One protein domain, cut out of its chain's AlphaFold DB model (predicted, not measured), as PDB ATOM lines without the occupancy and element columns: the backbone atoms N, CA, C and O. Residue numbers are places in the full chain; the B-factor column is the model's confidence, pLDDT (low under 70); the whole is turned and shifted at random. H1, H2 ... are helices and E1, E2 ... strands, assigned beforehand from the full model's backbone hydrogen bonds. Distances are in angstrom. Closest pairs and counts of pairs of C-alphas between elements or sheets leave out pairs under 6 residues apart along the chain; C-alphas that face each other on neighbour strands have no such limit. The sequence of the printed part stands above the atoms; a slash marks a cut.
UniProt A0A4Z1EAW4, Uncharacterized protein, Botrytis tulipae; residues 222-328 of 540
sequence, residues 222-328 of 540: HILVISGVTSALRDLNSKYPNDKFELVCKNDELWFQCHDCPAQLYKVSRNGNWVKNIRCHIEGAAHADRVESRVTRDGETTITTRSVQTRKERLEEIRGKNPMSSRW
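AT A GLANCE: This is residues 222 to 328 of the 540 residues of an uncharacterized protein of Botrytis tulipae (UniProt A0A4Z1EAW4). A small sheet of three strands, E1, E2 and E3, has two helices, H1 and H2, over one face and its other face bare; beyond one end of this slab a second pair of helices, H3 and H4, forms a T, the first turns of H3 meeting the middle of H4. From the far end of H4, residues 320 to 325 stick out and lead to the short H5. The printed part has 107 residues, with five named helices and three named strands in the order H1 E1 E2 E3 H2 H3 H4 H5; the sheet runs E1 E2 E3, antiparallel, and the class is mostly helix. The whole is compact, with a radius of gyration of the C-alphas of 15.0 A, yet elongated, spanning 47 by 29 by 22 A.

HOW THE PARTS SIT: E1, residues 245 to 250, E2, residues 253 to 258, and E3, residues 265 to 267, form a meander, each strand the antiparallel neighbour of the one before. In the hairpin of E1 and E2, N 248 and O 255 are within hydrogen-bond range at 2.8 A; in that of E2 and E3, N 256 and O 266 are at 2.9 A. H1, residues 222 to 239, and H2, residues 274 to 282, are on the same face of the sheet, in two layers, helices over one face. H1 lies over E1 at a height over the sheet of 9.7 A and runs along the strands, at 11 degrees to E1 on the local plane. H2 lies over E2 at a height of 9.4 A; its closest C-alphas to E3 are those of Ile 278 and Tyr 266, 6.3 A apart. H1 and H2 are close but not clearly touching, the closest C-alphas being those of Ala 232 and Val 275, 7.3 A apart. H3, residues 285 to 297, touches H4, residues 306 to 321, about perpendicular at 73 degrees, with residues 285 to 289 of H3 and 311 to 315 of H4 alone; the C-alphas of Ala 285 and Leu 315 are closest, at 5.8 A. H1 and H4 only just touch, with 3 pairs of C-alphas within 8 A, and only at their ends: Lys 239 and Ser 307 have the closest C-alphas, 6.1 A apart. H5, residues 325 to 328, is close to H4 but not clearly touching, and is apart from H3. In H1, H2, H3 and H4 every O i to N i+4 pair is within hydrogen-bond range; H5 is too short for one.

IN THESE COORDINATES: H1 begins at C-alpha 222, (-22.979, 48.705, -18.794), and is 26.0 A long; E1 is 15.1 A, E2 16.1 A and E3 6.4 A. H2 is 12.6 A, H3 18.1 A and H4 22.5 A, from C-alpha 306 at (-38.442, 20.601, -9.861). H5, 5.1 A, ends at C-alpha 328, (-13.156, 6.780, -8.918).

THE WHOLE: The C-alphas of Ile 223 and Met 324 are the two farthest apart, 48.9 A. The printed part has no cut and no long link. The mean pLDDT of the printed part is 88.1; residues 222, 263, 272 and 322 to 328 are under 70.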
ATOM      1  N   HIS A 222     -23.407  49.270 -20.073       69.19
ATOM      2  CA  HIS A 222     -22.979  48.705 -18.794       69.19
ATOM      3  C   HIS A 222     -24.147  48.455 -17.833       69.19
ATOM      4  O   HIS A 222     -24.191  47.411 -17.178       69.19
ATOM      5  N   ILE A 223     -25.114  49.375 -17.776       73.44
ATOM      6  CA  ILE A 223     -26.304  49.244 -16.921       73.44
ATOM      7  C   ILE A 223     -27.161  48.053 -17.376       73.44
ATOM      8  O   ILE A 223     -27.607  47.256 -16.547       73.44
ATOM      9  N   LEU A 224     -27.327  47.875 -18.692       74.06
ATOM     10  CA  LEU A 224     -28.051  46.732 -19.256       74.06
ATOM     11  C   LEU A 224     -27.378  45.392 -18.925       74.06
ATOM     12  O   LEU A 224     -28.069  44.426 -18.598       74.06
ATOM     13  N   VAL A 225     -26.041  45.332 -18.943       80.44
ATOM     14  CA  VAL A 225     -25.298  44.117 -18.568       80.44
ATOM     15  C   VAL A 225     -25.527  43.769 -17.096       80.44
ATOM     16  O   VAL A 225     -25.845  42.621 -16.796       80.44
ATOM     17  N   ILE A 226     -25.440  44.732 -16.176       84.69
ATOM     18  CA  ILE A 226     -25.646  44.472 -14.738       84.69
ATOM     19  C   ILE A 226     -27.084  44.006 -14.461       84.69
ATOM     20  O   ILE A 226     -27.293  43.041 -13.721       84.69
ATOM     21  N   SER A 227     -28.079  44.634 -15.096       87.25
ATOM     22  CA  SER A 227     -29.490  44.243 -14.964       87.25
ATOM     23  C   SER A 227     -29.749  42.809 -15.456       87.25
ATOM     24  O   SER A 227     -30.409  42.013 -14.780       87.25
ATOM     25  N   GLY A 228     -29.156  42.422 -16.591       89.19
ATOM     26  CA  GLY A 228     -29.260  41.052 -17.102       89.19
ATOM     27  C   GLY A 228     -28.605  40.017 -16.182       89.19
ATOM     28  O   GLY A 228     -29.155  38.938 -15.958       89.19
ATOM     29  N   VAL A 229     -27.450  40.357 -15.607       90.50
ATOM     30  CA  VAL A 229     -26.685  39.463 -14.724       90.50
ATOM     31  C   VAL A 229     -27.392  39.245 -13.392       90.50
ATOM     32  O   VAL A 229     -27.550  38.107 -12.952       90.50
ATOM     33  N   THR A 230     -27.888  40.322 -12.786       90.56
ATOM     34  CA  THR A 230     -28.675  40.257 -11.546       90.56
ATOM     35  C   THR A 230     -29.989  39.499 -11.738       90.56
ATOM     36  O   THR A 230     -30.373  38.716 -10.868       90.56
ATOM     37  N   SER A 231     -30.644  39.658 -12.892       92.25
ATOM     38  CA  SER A 231     -31.854  38.900 -13.225       92.25
ATOM     39  C   SER A 231     -31.585  37.398 -13.312       92.25
ATOM     40  O   SER A 231     -32.296  36.627 -12.676       92.25
ATOM     41  N   ALA A 232     -30.528  36.949 -14.002       90.38
ATOM     42  CA  ALA A 232     -30.293  35.505 -14.055       90.38
ATOM     43  C   ALA A 232     -29.675  34.925 -12.771       90.38
ATOM     44  O   ALA A 232     -29.868  33.738 -12.517       90.38
ATOM     45  N   LEU A 233     -29.001  35.722 -11.927       93.56
ATOM     46  CA  LEU A 233     -28.682  35.290 -10.559       93.56
ATOM     47  C   LEU A 233     -29.968  34.984  -9.781       93.56
ATOM     48  O   LEU A 233     -30.070  33.945  -9.134       93.56
ATOM     49  N   ARG A 234     -30.973  35.861  -9.889       94.75
ATOM     50  CA  ARG A 234     -32.288  35.650  -9.275       94.75
ATOM     51  C   ARG A 234     -32.960  34.384  -9.810       94.75
ATOM     52  O   ARG A 234     -33.467  33.594  -9.017       94.75
ATOM     53  N   ASP A 235     -32.910  34.154 -11.121       94.25
ATOM     54  CA  ASP A 235     -33.453  32.936 -11.735       94.25
ATOM     55  C   ASP A 235     -32.733  31.668 -11.261       94.25
ATOM     56  O   ASP A 235     -33.373  30.634 -11.050       94.25
ATOM     57  N   LEU A 236     -31.406  31.723 -11.095       93.62
ATOM     58  CA  LEU A 236     -30.618  30.611 -10.562       93.62
ATOM     59  C   LEU A 236     -30.989  30.322  -9.108       93.62
ATOM     60  O   LEU A 236     -31.296  29.173  -8.800       93.62
ATOM     61  N   ASN A 237     -31.064  31.348  -8.260       95.06
ATOM     62  CA  ASN A 237     -31.454  31.203  -6.856       95.06
ATOM     63  C   ASN A 237     -32.899  30.701  -6.713       95.06
ATOM     64  O   ASN A 237     -33.201  29.914  -5.823       95.06
ATOM     65  N   SER A 238     -33.799  31.092  -7.619       95.81
ATOM     66  CA  SER A 238     -35.168  30.566  -7.648       95.81
ATOM     67  C   SER A 238     -35.219  29.093  -8.074       95.81
ATOM     68  O   SER A 238     -35.983  28.307  -7.511       95.81
ATOM     69  N   LYS A 239     -34.401  28.685  -9.055       96.38
ATOM     70  CA  LYS A 239     -34.356  27.294  -9.533       96.38
ATOM     71  C   LYS A 239     -33.632  26.355  -8.574       96.38
ATOM     72  O   LYS A 239     -34.066  25.210  -8.440       96.38
ATOM     73  N   TYR A 240     -32.572  26.822  -7.928       96.88
ATOM     74  CA  TYR A 240     -31.702  26.049  -7.045       96.88
ATOM     75  C   TYR A 240     -31.557  26.759  -5.689       96.88
ATOM     76  O   TYR A 240     -30.484  27.251  -5.361       96.88
ATOM     77  N   PRO A 241     -32.632  26.818  -4.885       96.94
ATOM     78  CA  PRO A 241     -32.659  27.599  -3.644       96.94
ATOM     79  C   PRO A 241     -31.711  27.082  -2.558       96.94
ATOM     80  O   PRO A 241     -31.375  27.824  -1.643       96.94
ATOM     81  N   ASN A 242     -31.279  25.823  -2.656       96.94
ATOM     82  CA  ASN A 242     -30.336  25.232  -1.707       96.94
ATOM     83  C   ASN A 242     -28.878  25.493  -2.079       96.94
ATOM     84  O   ASN A 242     -28.001  25.070  -1.335       96.94
ATOM     85  N   ASP A 243     -28.607  26.106  -3.229       96.56
ATOM     86  CA  ASP A 243     -27.255  26.378  -3.691       96.56
ATOM     87  C   ASP A 243     -26.867  27.813  -3.318       96.56
ATOM     88  O   ASP A 243     -27.666  28.740  -3.458       96.56
ATOM     89  N   LYS A 244     -25.629  28.017  -2.860       94.56
ATOM     90  CA  LYS A 244     -25.164  29.339  -2.419       94.56
ATOM     91  C   LYS A 244     -24.285  29.955  -3.506       94.56
ATOM     92  O   LYS A 244     -23.117  29.587  -3.647       94.56
ATOM     93  N   PHE A 245     -24.853  30.898  -4.259       94.12
ATOM     94  CA  PHE A 245     -24.136  31.684  -5.266       94.12
ATOM     95  C   PHE A 245     -24.055  33.150  -4.889       94.12
ATOM     96  O   PHE A 245     -25.005  33.734  -4.370       94.12
ATOM     97  N   GLU A 246     -22.940  33.760  -5.257       94.25
ATOM     98  CA  GLU A 246     -22.719  35.188  -5.108       94.25
ATOM     99  C   GLU A 246     -22.151  35.767  -6.401       94.25
ATOM    100  O   GLU A 246     -21.419  35.098  -7.132       94.25
ATOM    101  N   LEU A 247     -22.511  37.011  -6.705       94.19
ATOM    102  CA  LEU A 247     -21.890  37.753  -7.790       94.19
ATOM    103  C   LEU A 247     -20.762  38.600  -7.210       94.19
ATOM    104  O   LEU A 247     -21.018  39.539  -6.463       94.19
ATOM    105  N   VAL A 248     -19.525  38.291  -7.581       94.25
ATOM    106  CA  VAL A 248     -18.338  39.005  -7.107       94.25
ATOM    107  C   VAL A 248     -17.695  39.791  -8.244       94.25
ATOM    108  O   VAL A 248     -17.622  39.325  -9.383       94.25
ATOM    109  N   CYS A 249     -17.228  41.003  -7.945       92.75
ATOM    110  CA  CYS A 249     -16.436  41.799  -8.878       92.75
ATOM    111  C   CYS A 249     -14.951  41.523  -8.625       92.75
ATOM    112  O   CYS A 249     -14.445  41.790  -7.536       92.75
ATOM    113  N   LYS A 250     -14.249  40.976  -9.618       91.56
ATOM    114  CA  LYS A 250     -12.812  40.696  -9.544       91.56
ATOM    115  C   LYS A 250     -12.137  41.202 -10.810       91.56
ATOM    116  O   LYS A 250     -12.482  40.763 -11.905       91.56
ATOM    117  N   ASN A 251     -11.151  42.086 -10.643       91.56
ATOM    118  CA  ASN A 251     -10.430  42.757 -11.733       91.56
ATOM    119  C   ASN A 251     -11.367  43.513 -12.694       91.56
ATOM    120  O   ASN A 251     -11.268  43.337 -13.905       91.56
ATOM    121  N   ASP A 252     -12.312  44.286 -12.151       87.88
ATOM    122  CA  ASP A 252     -13.340  45.022 -12.911       87.88
ATOM    123  C   ASP A 252     -14.258  44.142 -13.789       87.88
ATOM    124  O   ASP A 252     -15.012  44.637 -14.630       87.88
ATOM    125  N   GLU A 253     -14.238  42.825 -13.579       90.62
ATOM    126  CA  GLU A 253     -15.115  41.861 -14.235       90.62
ATOM    127  C   GLU A 253     -16.063  41.225 -13.214       90.62
ATOM    128  O   GLU A 253     -15.694  40.985 -12.064       90.62
ATOM    129  N   LEU A 254     -17.289  40.920 -13.639       91.56
ATOM    130  CA  LEU A 254     -18.263  40.200 -12.820       91.56
ATOM    131  C   LEU A 254     -18.051  38.686 -12.943       91.56
ATOM    132  O   LEU A 254     -17.839  38.157 -14.040       91.56
ATOM    133  N   TRP A 255     -18.154  37.983 -11.818       94.06
ATOM    134  CA  TRP A 255     -17.996  36.534 -11.713       94.06
ATOM    135  C   TRP A 255     -19.086  35.945 -10.826       94.06
ATOM    136  O   TRP A 255     -19.445  36.542  -9.816       94.06
ATOM    137  N   PHE A 256     -19.575  34.753 -11.160       94.56
ATOM    138  CA  PHE A 256     -20.333  33.945 -10.206       94.56
ATOM    139  C   PHE A 256     -19.367  33.157  -9.336       94.56
ATOM    140  O   PHE A 256     -18.519  32.435  -9.858       94.56
ATOM    141  N   GLN A 257     -19.520  33.265  -8.027       95.06
ATOM    142  CA  GLN A 257     -18.840  32.441  -7.046       95.06
ATOM    143  C   GLN A 257     -19.819  31.399  -6.511       95.06
ATOM    144  O   GLN A 257     -20.890  31.743  -6.016       95.06
ATOM    145  N   CYS A 258     -19.450  30.126  -6.627       95.62
ATOM    146  CA  CYS A 258     -20.155  29.022  -5.988       95.62
ATOM    147  C   CYS A 258     -19.514  28.738  -4.625       95.62
ATOM    148  O   CYS A 258     -18.321  28.454  -4.557       95.62
ATOM    149  N   HIS A 259     -20.290  28.805  -3.543       94.00
ATOM    150  CA  HIS A 259     -19.789  28.548  -2.185       94.00
ATOM    151  C   HIS A 259     -19.714  27.053  -1.842       94.00
ATOM    152  O   HIS A 259     -19.020  26.665  -0.908       94.00
ATOM    153  N   ASP A 260     -20.404  26.200  -2.602       94.69
ATOM    154  CA  ASP A 260     -20.357  24.736  -2.452       94.69
ATOM    155  C   ASP A 260     -19.080  24.109  -3.011       94.69
ATOM    156  O   ASP A 260     -18.645  23.038  -2.575       94.69
ATOM    157  N   CYS A 261     -18.475  24.781  -3.988       94.56
ATOM    158  CA  CYS A 261     -17.358  24.256  -4.746       94.56
ATOM    159  C   CYS A 261     -16.121  25.136  -4.531       94.56
ATOM    160  O   CYS A 261     -16.095  26.283  -4.983       94.56
ATOM    161  N   PRO A 262     -15.070  24.626  -3.861       80.69
ATOM    162  CA  PRO A 262     -13.856  25.382  -3.630       80.69
ATOM    163  C   PRO A 262     -13.241  25.738  -4.988       80.69
ATOM    164  O   PRO A 262     -12.946  24.863  -5.799       80.69
ATOM    165  N   ALA A 263     -13.050  27.038  -5.210       62.44
ATOM    166  CA  ALA A 263     -12.287  27.622  -6.313       62.44
ATOM    167  C   ALA A 263     -12.946  27.738  -7.702       62.44
ATOM    168  O   ALA A 263     -12.226  27.985  -8.670       62.44
ATOM    169  N   GLN A 264     -14.275  27.668  -7.841       79.38
ATOM    170  CA  GLN A 264     -14.896  27.936  -9.149       79.38
ATOM    171  C   GLN A 264     -15.552  29.324  -9.207       79.38
ATOM    172  O   GLN A 264     -16.694  29.534  -8.797       79.38
ATOM    173  N   LEU A 265     -14.781  30.287  -9.726       90.00
ATOM    174  CA  LEU A 265     -15.294  31.563 -10.220       90.00
ATOM    175  C   LEU A 265     -15.670  31.399 -11.698       90.00
ATOM    176  O   LEU A 265     -14.819  31.071 -12.526       90.00
ATOM    177  N   TYR A 266     -16.919  31.687 -12.052       91.12
ATOM    178  CA  TYR A 266     -17.392  31.634 -13.437       91.12
ATOM    179  C   TYR A 266     -17.492  33.028 -14.014       91.12
ATOM    180  O   TYR A 266     -18.301  33.844 -13.572       91.12
ATOM    181  N   LYS A 267     -16.682  33.284 -15.040       90.44
ATOM    182  CA  LYS A 267     -16.647  34.578 -15.714       90.44
ATOM    183  C   LYS A 267     -17.998  34.898 -16.338       90.44
ATOM    184  O   LYS A 267     -18.510  34.132 -17.160       90.44
ATOM    185  N   VAL A 268     -18.527  36.076 -16.030       89.81
ATOM    186  CA  VAL A 268     -19.713  36.608 -16.693       89.81
ATOM    187  C   VAL A 268     -19.296  37.231 -18.025       89.81
ATOM    188  O   VAL A 268     -18.958  38.407 -18.123       89.81
ATOM    189  N   SER A 269     -19.255  36.422 -19.085       81.62
ATOM    190  CA  SER A 269     -18.976  36.923 -20.436       81.62
ATOM    191  C   SER A 269     -20.134  37.793 -20.942       81.62
ATOM    192  O   SER A 269     -21.276  37.352 -20.866       81.62
ATOM    193  N   ARG A 270     -19.876  38.946 -21.570       74.50
ATOM    194  CA  ARG A 270     -20.940  39.806 -22.142       74.50
ATOM    195  C   ARG A 270     -21.817  39.118 -23.203       74.50
ATOM    196  O   ARG A 270     -22.966  39.499 -23.378       74.50
ATOM    197  N   ASN A 271     -21.336  38.056 -23.852       75.44
ATOM    198  CA  ASN A 271     -22.016  37.410 -24.985       75.44
ATOM    199  C   ASN A 271     -23.150  36.436 -24.590       75.44
ATOM    200  O   ASN A 271     -23.416  35.480 -25.312       75.44
ATOM    201  N   GLY A 272     -23.778  36.597 -23.419       65.62
ATOM    202  CA  GLY A 272     -24.909  35.757 -22.976       65.62
ATOM    203  C   GLY A 272     -24.576  34.291 -22.645       65.62
ATOM    204  O   GLY A 272     -25.411  33.572 -22.101       65.62
ATOM    205  N   ASN A 273     -23.351  33.829 -22.913       71.81
ATOM    206  CA  ASN A 273     -22.938  32.435 -22.701       71.81
ATOM    207  C   ASN A 273     -22.625  32.102 -21.228       71.81
ATOM    208  O   ASN A 273     -22.399  30.945 -20.880       71.81
ATOM    209  N   TRP A 274     -22.640  33.103 -20.350       76.88
ATOM    210  CA  TRP A 274     -22.307  32.978 -18.933       76.88
ATOM    211  C   TRP A 274     -23.292  32.099 -18.160       76.88
ATOM    212  O   TRP A 274     -22.863  31.296 -17.335       76.88
ATOM    213  N   VAL A 275     -24.588  32.167 -18.489       80.38
ATOM    214  CA  VAL A 275     -25.623  31.316 -17.876       80.38
ATOM    215  C   VAL A 275     -25.339  29.838 -18.138       80.38
ATOM    216  O   VAL A 275     -25.645  29.004 -17.292       80.38
ATOM    217  N   LYS A 276     -24.743  29.488 -19.286       85.44
ATOM    218  CA  LYS A 276     -24.459  28.087 -19.620       85.44
ATOM    219  C   LYS A 276     -23.344  27.515 -18.757       85.44
ATOM    220  O   LYS A 276     -23.518  26.425 -18.233       85.44
ATOM    221  N   ASN A 277     -22.249  28.252 -18.568       86.62
ATOM    222  CA  ASN A 277     -21.094  27.756 -17.813       86.62
ATOM    223  C   ASN A 277     -21.459  27.453 -16.357       86.62
ATOM    224  O   ASN A 277     -21.199  26.353 -15.876       86.62
ATOM    225  N   ILE A 278     -22.123  28.402 -15.685       91.44
ATOM    226  CA  ILE A 278     -22.581  28.190 -14.310       91.44
ATOM    227  C   ILE A 278     -23.662  27.102 -14.255       91.44
ATOM    228  O   ILE A 278     -23.623  26.248 -13.380       91.44
ATOM    229  N   ARG A 279     -24.585  27.043 -15.223       91.06
ATOM    230  CA  ARG A 279     -25.616  25.994 -15.249       91.06
ATOM    231  C   ARG A 279     -25.020  24.595 -15.399       91.06
ATOM    232  O   ARG A 279     -25.420  23.704 -14.662       91.06
ATOM    233  N   CYS A 280     -24.058  24.405 -16.303       90.38
ATOM    234  CA  CYS A 280     -23.375  23.122 -16.472       90.38
ATOM    235  C   CYS A 280     -22.698  22.666 -15.176       90.38
ATOM    236  O   CYS A 280     -22.748  21.484 -14.854       90.38
ATOM    237  N   HIS A 281     -22.116  23.597 -14.419       93.50
ATOM    238  CA  HIS A 281     -21.576  23.294 -13.100       93.50
ATOM    239  C   HIS A 281     -22.659  22.864 -12.102       93.50
ATOM    240  O   HIS A 281     -22.536  21.816 -11.477       93.50
ATOM    241  N   ILE A 282     -23.729  23.654 -11.985       94.62
ATOM    242  CA  ILE A 282     -24.813  23.439 -11.014       94.62
ATOM    243  C   ILE A 282     -25.558  22.122 -11.253       94.62
ATOM    244  O   ILE A 282     -26.044  21.481 -10.316       94.62
ATOM    245  N   GLU A 283     -25.678  21.731 -12.519       93.06
ATOM    246  CA  GLU A 283     -26.290  20.469 -12.938       93.06
ATOM    247  C   GLU A 283     -25.333  19.271 -12.810       93.06
ATOM    248  O   GLU A 283     -25.766  18.130 -12.980       93.06
ATOM    249  N   GLY A 284     -24.054  19.510 -12.505       92.94
ATOM    250  CA  GLY A 284     -23.037  18.483 -12.328       92.94
ATOM    251  C   GLY A 284     -23.227  17.667 -11.048       92.94
ATOM    252  O   GLY A 284     -23.606  18.192 -10.000       92.94
ATOM    253  N   ALA A 285     -22.914  16.371 -11.124       91.56
ATOM    254  CA  ALA A 285     -23.062  15.439 -10.006       91.56
ATOM    255  C   ALA A 285     -22.198  15.822  -8.791       91.56
ATOM    256  O   ALA A 285     -22.699  15.830  -7.674       91.56
ATOM    257  N   ALA A 286     -20.944  16.236  -9.012       90.38
ATOM    258  CA  ALA A 286     -20.040  16.631  -7.928       90.38
ATOM    259  C   ALA A 286     -20.562  17.841  -7.131       90.38
ATOM    260  O   ALA A 286     -20.512  17.853  -5.903       90.38
ATOM    261  N   HIS A 287     -21.118  18.845  -7.820       95.12
ATOM    262  CA  HIS A 287     -21.772  19.977  -7.155       95.12
ATOM    263  C   HIS A 287     -23.015  19.516  -6.387       95.12
ATOM    264  O   HIS A 287     -23.196  19.892  -5.234       95.12
ATOM    265  N   ALA A 288     -23.839  18.650  -6.986       94.94
ATOM    266  CA  ALA A 288     -25.023  18.100  -6.330       94.94
ATOM    267  C   ALA A 288     -24.687  17.336  -5.034       94.94
ATOM    268  O   ALA A 288     -25.339  17.567  -4.016       94.94
ATOM    269  N   ASP A 289     -23.647  16.493  -5.052       93.62
ATOM    270  CA  ASP A 289     -23.140  15.772  -3.876       93.62
ATOM    271  C   ASP A 289     -22.696  16.733  -2.765       93.62
ATOM    272  O   ASP A 289     -23.010  16.527  -1.588       93.62
ATOM    273  N   ARG A 290     -21.976  17.803  -3.127       95.12
ATOM    274  CA  ARG A 290     -21.488  18.819  -2.179       95.12
ATOM    275  C   ARG A 290     -22.636  19.597  -1.546       95.12
ATOM    276  O   ARG A 290     -22.645  19.758  -0.327       95.12
ATOM    277  N   VAL A 291     -23.621  20.008  -2.347       96.31
ATOM    278  CA  VAL A 291     -24.827  20.681  -1.851       96.31
ATOM    279  C   VAL A 291     -25.604  19.764  -0.909       96.31
ATOM    280  O   VAL A 291     -25.941  20.187   0.193       96.31
ATOM    281  N   GLU A 292     -25.862  18.505  -1.286       95.38
ATOM    282  CA  GLU A 292     -26.589  17.550  -0.432       95.38
ATOM    283  C   GLU A 292     -25.840  17.297   0.886       95.38
ATOM    284  O   GLU A 292     -26.445  17.307   1.961       95.38
ATOM    285  N   SER A 293     -24.511  17.166   0.816       94.88
ATOM    286  CA  SER A 293     -23.651  17.009   1.992       94.88
ATOM    287  C   SER A 293     -23.707  18.227   2.913       94.88
ATOM    288  O   SER A 293     -23.829  18.062   4.127       94.88
ATOM    289  N   ARG A 294     -23.642  19.449   2.362       95.50
ATOM    290  CA  ARG A 294     -23.753  20.686   3.145       95.50
ATOM    291  C   ARG A 294     -25.121  20.794   3.801       95.50
ATOM    292  O   ARG A 294     -25.184  20.953   5.011       95.50
ATOM    293  N   VAL A 295     -26.194  20.691   3.018       95.94
ATOM    294  CA  VAL A 295     -27.572  20.846   3.505       95.94
ATOM    295  C   VAL A 295     -27.859  19.845   4.627       95.94
ATOM    296  O   VAL A 295     -28.414  20.216   5.658       95.94
ATOM    297  N   THR A 296     -27.393  18.599   4.481       94.50
ATOM    298  CA  THR A 296     -27.519  17.564   5.522       94.50
ATOM    299  C   THR A 296     -26.692  17.889   6.766       94.50
ATOM    300  O   THR A 296     -27.193  17.768   7.882       94.50
ATOM    301  N   ARG A 297     -25.427  18.297   6.600       95.81
ATOM    302  CA  ARG A 297     -24.520  18.612   7.716       95.81
ATOM    303  C   ARG A 297     -24.988  19.822   8.521       95.81
ATOM    304  O   ARG A 297     -24.901  19.802   9.743       95.81
ATOM    305  N   ASP A 298     -25.457  20.854   7.833       95.62
ATOM    306  CA  ASP A 298     -25.846  22.125   8.438       95.62
ATOM    307  C   ASP A 298     -27.286  22.058   9.003       95.62
ATOM    308  O   ASP A 298     -27.747  22.998   9.646       95.62
ATOM    309  N   GLY A 299     -27.996  20.936   8.795       95.62
ATOM    310  CA  GLY A 299     -29.383  20.751   9.231       95.62
ATOM    311  C   GLY A 299     -30.369  21.667   8.503       95.62
ATOM    312  O   GLY A 299     -31.452  21.944   9.018       95.62
ATOM    313  N   GLU A 300     -29.993  22.170   7.323       94.88
ATOM    314  CA  GLU A 300     -30.823  23.066   6.527       94.88
ATOM    315  C   GLU A 300     -32.001  22.284   5.921       94.88
ATOM    316  O   GLU A 300     -31.847  21.195   5.359       94.88
ATOM    317  N   THR A 301     -33.210  22.845   6.001       93.38
ATOM    318  CA  THR A 301     -34.379  22.253   5.340       93.38
ATOM    319  C   THR A 301     -34.169  22.284   3.832       93.38
ATOM    320  O   THR A 301     -34.102  23.353   3.229       93.38
ATOM    321  N   THR A 302     -34.104  21.111   3.200       93.31
ATOM    322  CA  THR A 302     -33.961  21.014   1.744       93.31
ATOM    323  C   THR A 302     -35.208  21.567   1.052       93.31
ATOM    324  O   THR A 302     -36.265  20.934   1.043       93.31
ATOM    325  N   ILE A 303     -35.089  22.729   0.413       94.75
ATOM    326  CA  ILE A 303     -36.158  23.296  -0.409       94.75
ATOM    327  C   ILE A 303     -36.167  22.550  -1.744       94.75
ATOM    328  O   ILE A 303     -35.229  22.633  -2.540       94.75
ATOM    329  N   THR A 304     -37.227  21.789  -2.001       94.75
ATOM    330  CA  THR A 304     -37.311  20.948  -3.200       94.75
ATOM    331  C   THR A 304     -38.033  21.692  -4.319       94.75
ATOM    332  O   THR A 304     -39.249  21.860  -4.292       94.75
ATOM    333  N   THR A 305     -37.287  22.130  -5.332       96.44
ATOM    334  CA  THR A 305     -37.847  22.580  -6.617       96.44
ATOM    335  C   THR A 305     -37.816  21.434  -7.625       96.44
ATOM    336  O   THR A 305     -37.083  20.460  -7.450       96.44
ATOM    337  N   ARG A 306     -38.533  21.568  -8.750       96.75
ATOM    338  CA  ARG A 306     -38.442  20.601  -9.861       96.75
ATOM    339  C   ARG A 306     -36.996  20.398 -10.338       96.75
ATOM    340  O   ARG A 306     -36.611  19.273 -10.628       96.75
ATOM    341  N   SER A 307     -36.194  21.464 -10.391       95.25
ATOM    342  CA  SER A 307     -34.798  21.389 -10.850       95.25
ATOM    343  C   SER A 307     -33.896  20.685  -9.833       95.25
ATOM    344  O   SER A 307     -33.064  19.869 -10.224       95.25
ATOM    345  N   VAL A 308     -34.090  20.949  -8.533       95.62
ATOM    346  CA  VAL A 308     -33.385  20.246  -7.446       95.62
ATOM    347  C   VAL A 308     -33.753  18.762  -7.439       95.62
ATOM    348  O   VAL A 308     -32.863  17.921  -7.349       95.62
ATOM    349  N   GLN A 309     -35.037  18.436  -7.614       96.06
ATOM    350  CA  GLN A 309     -35.522  17.058  -7.674       96.06
ATOM    351  C   GLN A 309     -34.929  16.297  -8.865       96.06
ATOM    352  O   GLN A 309     -34.349  15.233  -8.679       96.06
ATOM    353  N   THR A 310     -34.973  16.868 -10.075       95.25
ATOM    354  CA  THR A 310     -34.350  16.253 -11.259       95.25
ATOM    355  C   THR A 310     -32.842  16.069 -11.081       95.25
ATOM    356  O   THR A 310     -32.289  15.056 -11.506       95.25
ATOM    357  N   ARG A 311     -32.153  17.025 -10.444       94.31
ATOM    358  CA  ARG A 311     -30.725  16.885 -10.126       94.31
ATOM    359  C   ARG A 311     -30.479  15.735  -9.148       94.31
ATOM    360  O   ARG A 311     -29.555  14.959  -9.367       94.31
ATOM    361  N   LYS A 312     -31.316  15.599  -8.117       93.62
ATOM    362  CA  LYS A 312     -31.246  14.507  -7.138       93.62
ATOM    363  C   LYS A 312     -31.497  13.142  -7.782       93.62
ATOM    364  O   LYS A 312     -30.725  12.222  -7.565       93.62
ATOM    365  N   GLU A 313     -32.510  13.024  -8.634       94.62
ATOM    366  CA  GLU A 313     -32.809  11.788  -9.375       94.62
ATOM    367  C   GLU A 313     -31.642  11.357 -10.269       94.62
ATOM    368  O   GLU A 313     -31.254  10.192 -10.255       94.62
ATOM    369  N   ARG A 314     -31.031  12.302 -10.998       92.31
ATOM    370  CA  ARG A 314     -29.825  12.027 -11.797       92.31
ATOM    371  C   ARG A 314     -28.660  11.565 -10.929       92.31
ATOM    372  O   ARG A 314     -27.920  10.672 -11.330       92.31
ATOM    373  N   LEU A 315     -28.482  12.180  -9.762       91.62
ATOM    374  CA  LEU A 315     -27.428  11.805  -8.828       91.62
ATOM    375  C   LEU A 315     -27.630  10.377  -8.305       91.62
ATOM    376  O   LEU A 315     -26.694   9.584  -8.331       91.62
ATOM    377  N   GLU A 316     -28.857  10.020  -7.926       92.69
ATOM    378  CA  GLU A 316     -29.216   8.656  -7.523       92.69
ATOM    379  C   GLU A 316     -29.051   7.646  -8.664       92.69
ATOM    380  O   GLU A 316     -28.539   6.548  -8.454       92.69
ATOM    381  N   GLU A 317     -29.390   8.017  -9.901       92.75
ATOM    382  CA  GLU A 317     -29.151   7.175 -11.077       92.75
ATOM    383  C   GLU A 317     -27.648   6.910 -11.293       92.75
ATOM    384  O   GLU A 317     -27.245   5.779 -11.581       92.75
ATOM    385  N   ILE A 318     -26.799   7.927 -11.111       87.38
ATOM    386  CA  ILE A 318     -25.333   7.802 -11.193       87.38
ATOM    387  C   ILE A 318     -24.790   6.938 -10.044       87.38
ATOM    388  O   ILE A 318     -23.927   6.084 -10.271       87.38
ATOM    389  N   ARG A 319     -25.300   7.118  -8.821       88.44
ATOM    390  CA  ARG A 319     -24.941   6.297  -7.652       88.44
ATOM    391  C   ARG A 319     -25.350   4.830  -7.854       88.44
ATOM    392  O   ARG A 319     -24.569   3.933  -7.540       88.44
ATOM    393  N   GLY A 320     -26.522   4.585  -8.442       88.62
ATOM    394  CA  GLY A 320     -27.072   3.250  -8.683       88.62
ATOM    395  C   GLY A 320     -26.393   2.470  -9.812       88.62
ATOM    396  O   GLY A 320     -26.260   1.252  -9.714       88.62
ATOM    397  N   LYS A 321     -25.922   3.142 -10.873       82.94
ATOM    398  CA  LYS A 321     -25.313   2.460 -12.030       82.94
ATOM    399  C   LYS A 321     -23.958   1.824 -11.726       82.94
ATOM    400  O   LYS A 321     -23.645   0.804 -12.337       82.94
ATOM    401  N   ASN A 322     -23.153   2.389 -10.819       64.69
ATOM    402  CA  ASN A 322     -21.908   1.762 -10.368       64.69
ATOM    403  C   ASN A 322     -21.330   2.463  -9.112       64.69
ATOM    404  O   ASN A 322     -20.575   3.431  -9.251       64.69
ATOM    405  N   PRO A 323     -21.606   1.979  -7.888       61.75
ATOM    406  CA  PRO A 323     -21.232   2.670  -6.645       61.75
ATOM    407  C   PRO A 323     -19.715   2.843  -6.460       61.75
ATOM    408  O   PRO A 323     -19.274   3.731  -5.733       61.75
ATOM    409  N   MET A 324     -18.902   2.024  -7.137       51.88
ATOM    410  CA  MET A 324     -17.441   2.121  -7.115       51.88
ATOM    411  C   MET A 324     -16.883   2.987  -8.250       51.88
ATOM    412  O   MET A 324     -15.954   3.752  -8.009       51.88
ATOM    413  N   SER A 325     -17.449   2.936  -9.463       51.88
ATOM    414  CA  SER A 325     -17.001   3.801 -10.572       51.88
ATOM    415  C   SER A 325     -17.253   5.274 -10.256       51.88
ATOM    416  O   SER A 325     -16.340   6.086 -10.365       51.88
ATOM    417  N   SER A 326     -18.433   5.596  -9.718       53.75
ATOM    418  CA  SER A 326     -18.820   6.960  -9.342       53.75
ATOM    419  C   SER A 326     -17.942   7.559  -8.244       53.75
ATOM    420  O   SER A 326     -17.925   8.767  -8.102       53.75
ATOM    421  N   ARG A 327     -17.174   6.752  -7.500       49.59
ATOM    422  CA  ARG A 327     -16.172   7.226  -6.532       49.59
ATOM    423  C   ARG A 327     -14.798   7.464  -7.173       49.59
ATOM    424  O   ARG A 327     -14.050   8.314  -6.702       49.59
ATOM    425  N   TRP A 328     -14.462   6.739  -8.244       43.38
ATOM    426  CA  TRP A 328     -13.156   6.780  -8.918       43.38
ATOM    427  C   TRP A 328     -13.083   7.797 -10.071       43.38
ATOM    428  O   TRP A 328     -12.089   8.518 -10.152       43.38
TER     429      TRP A 328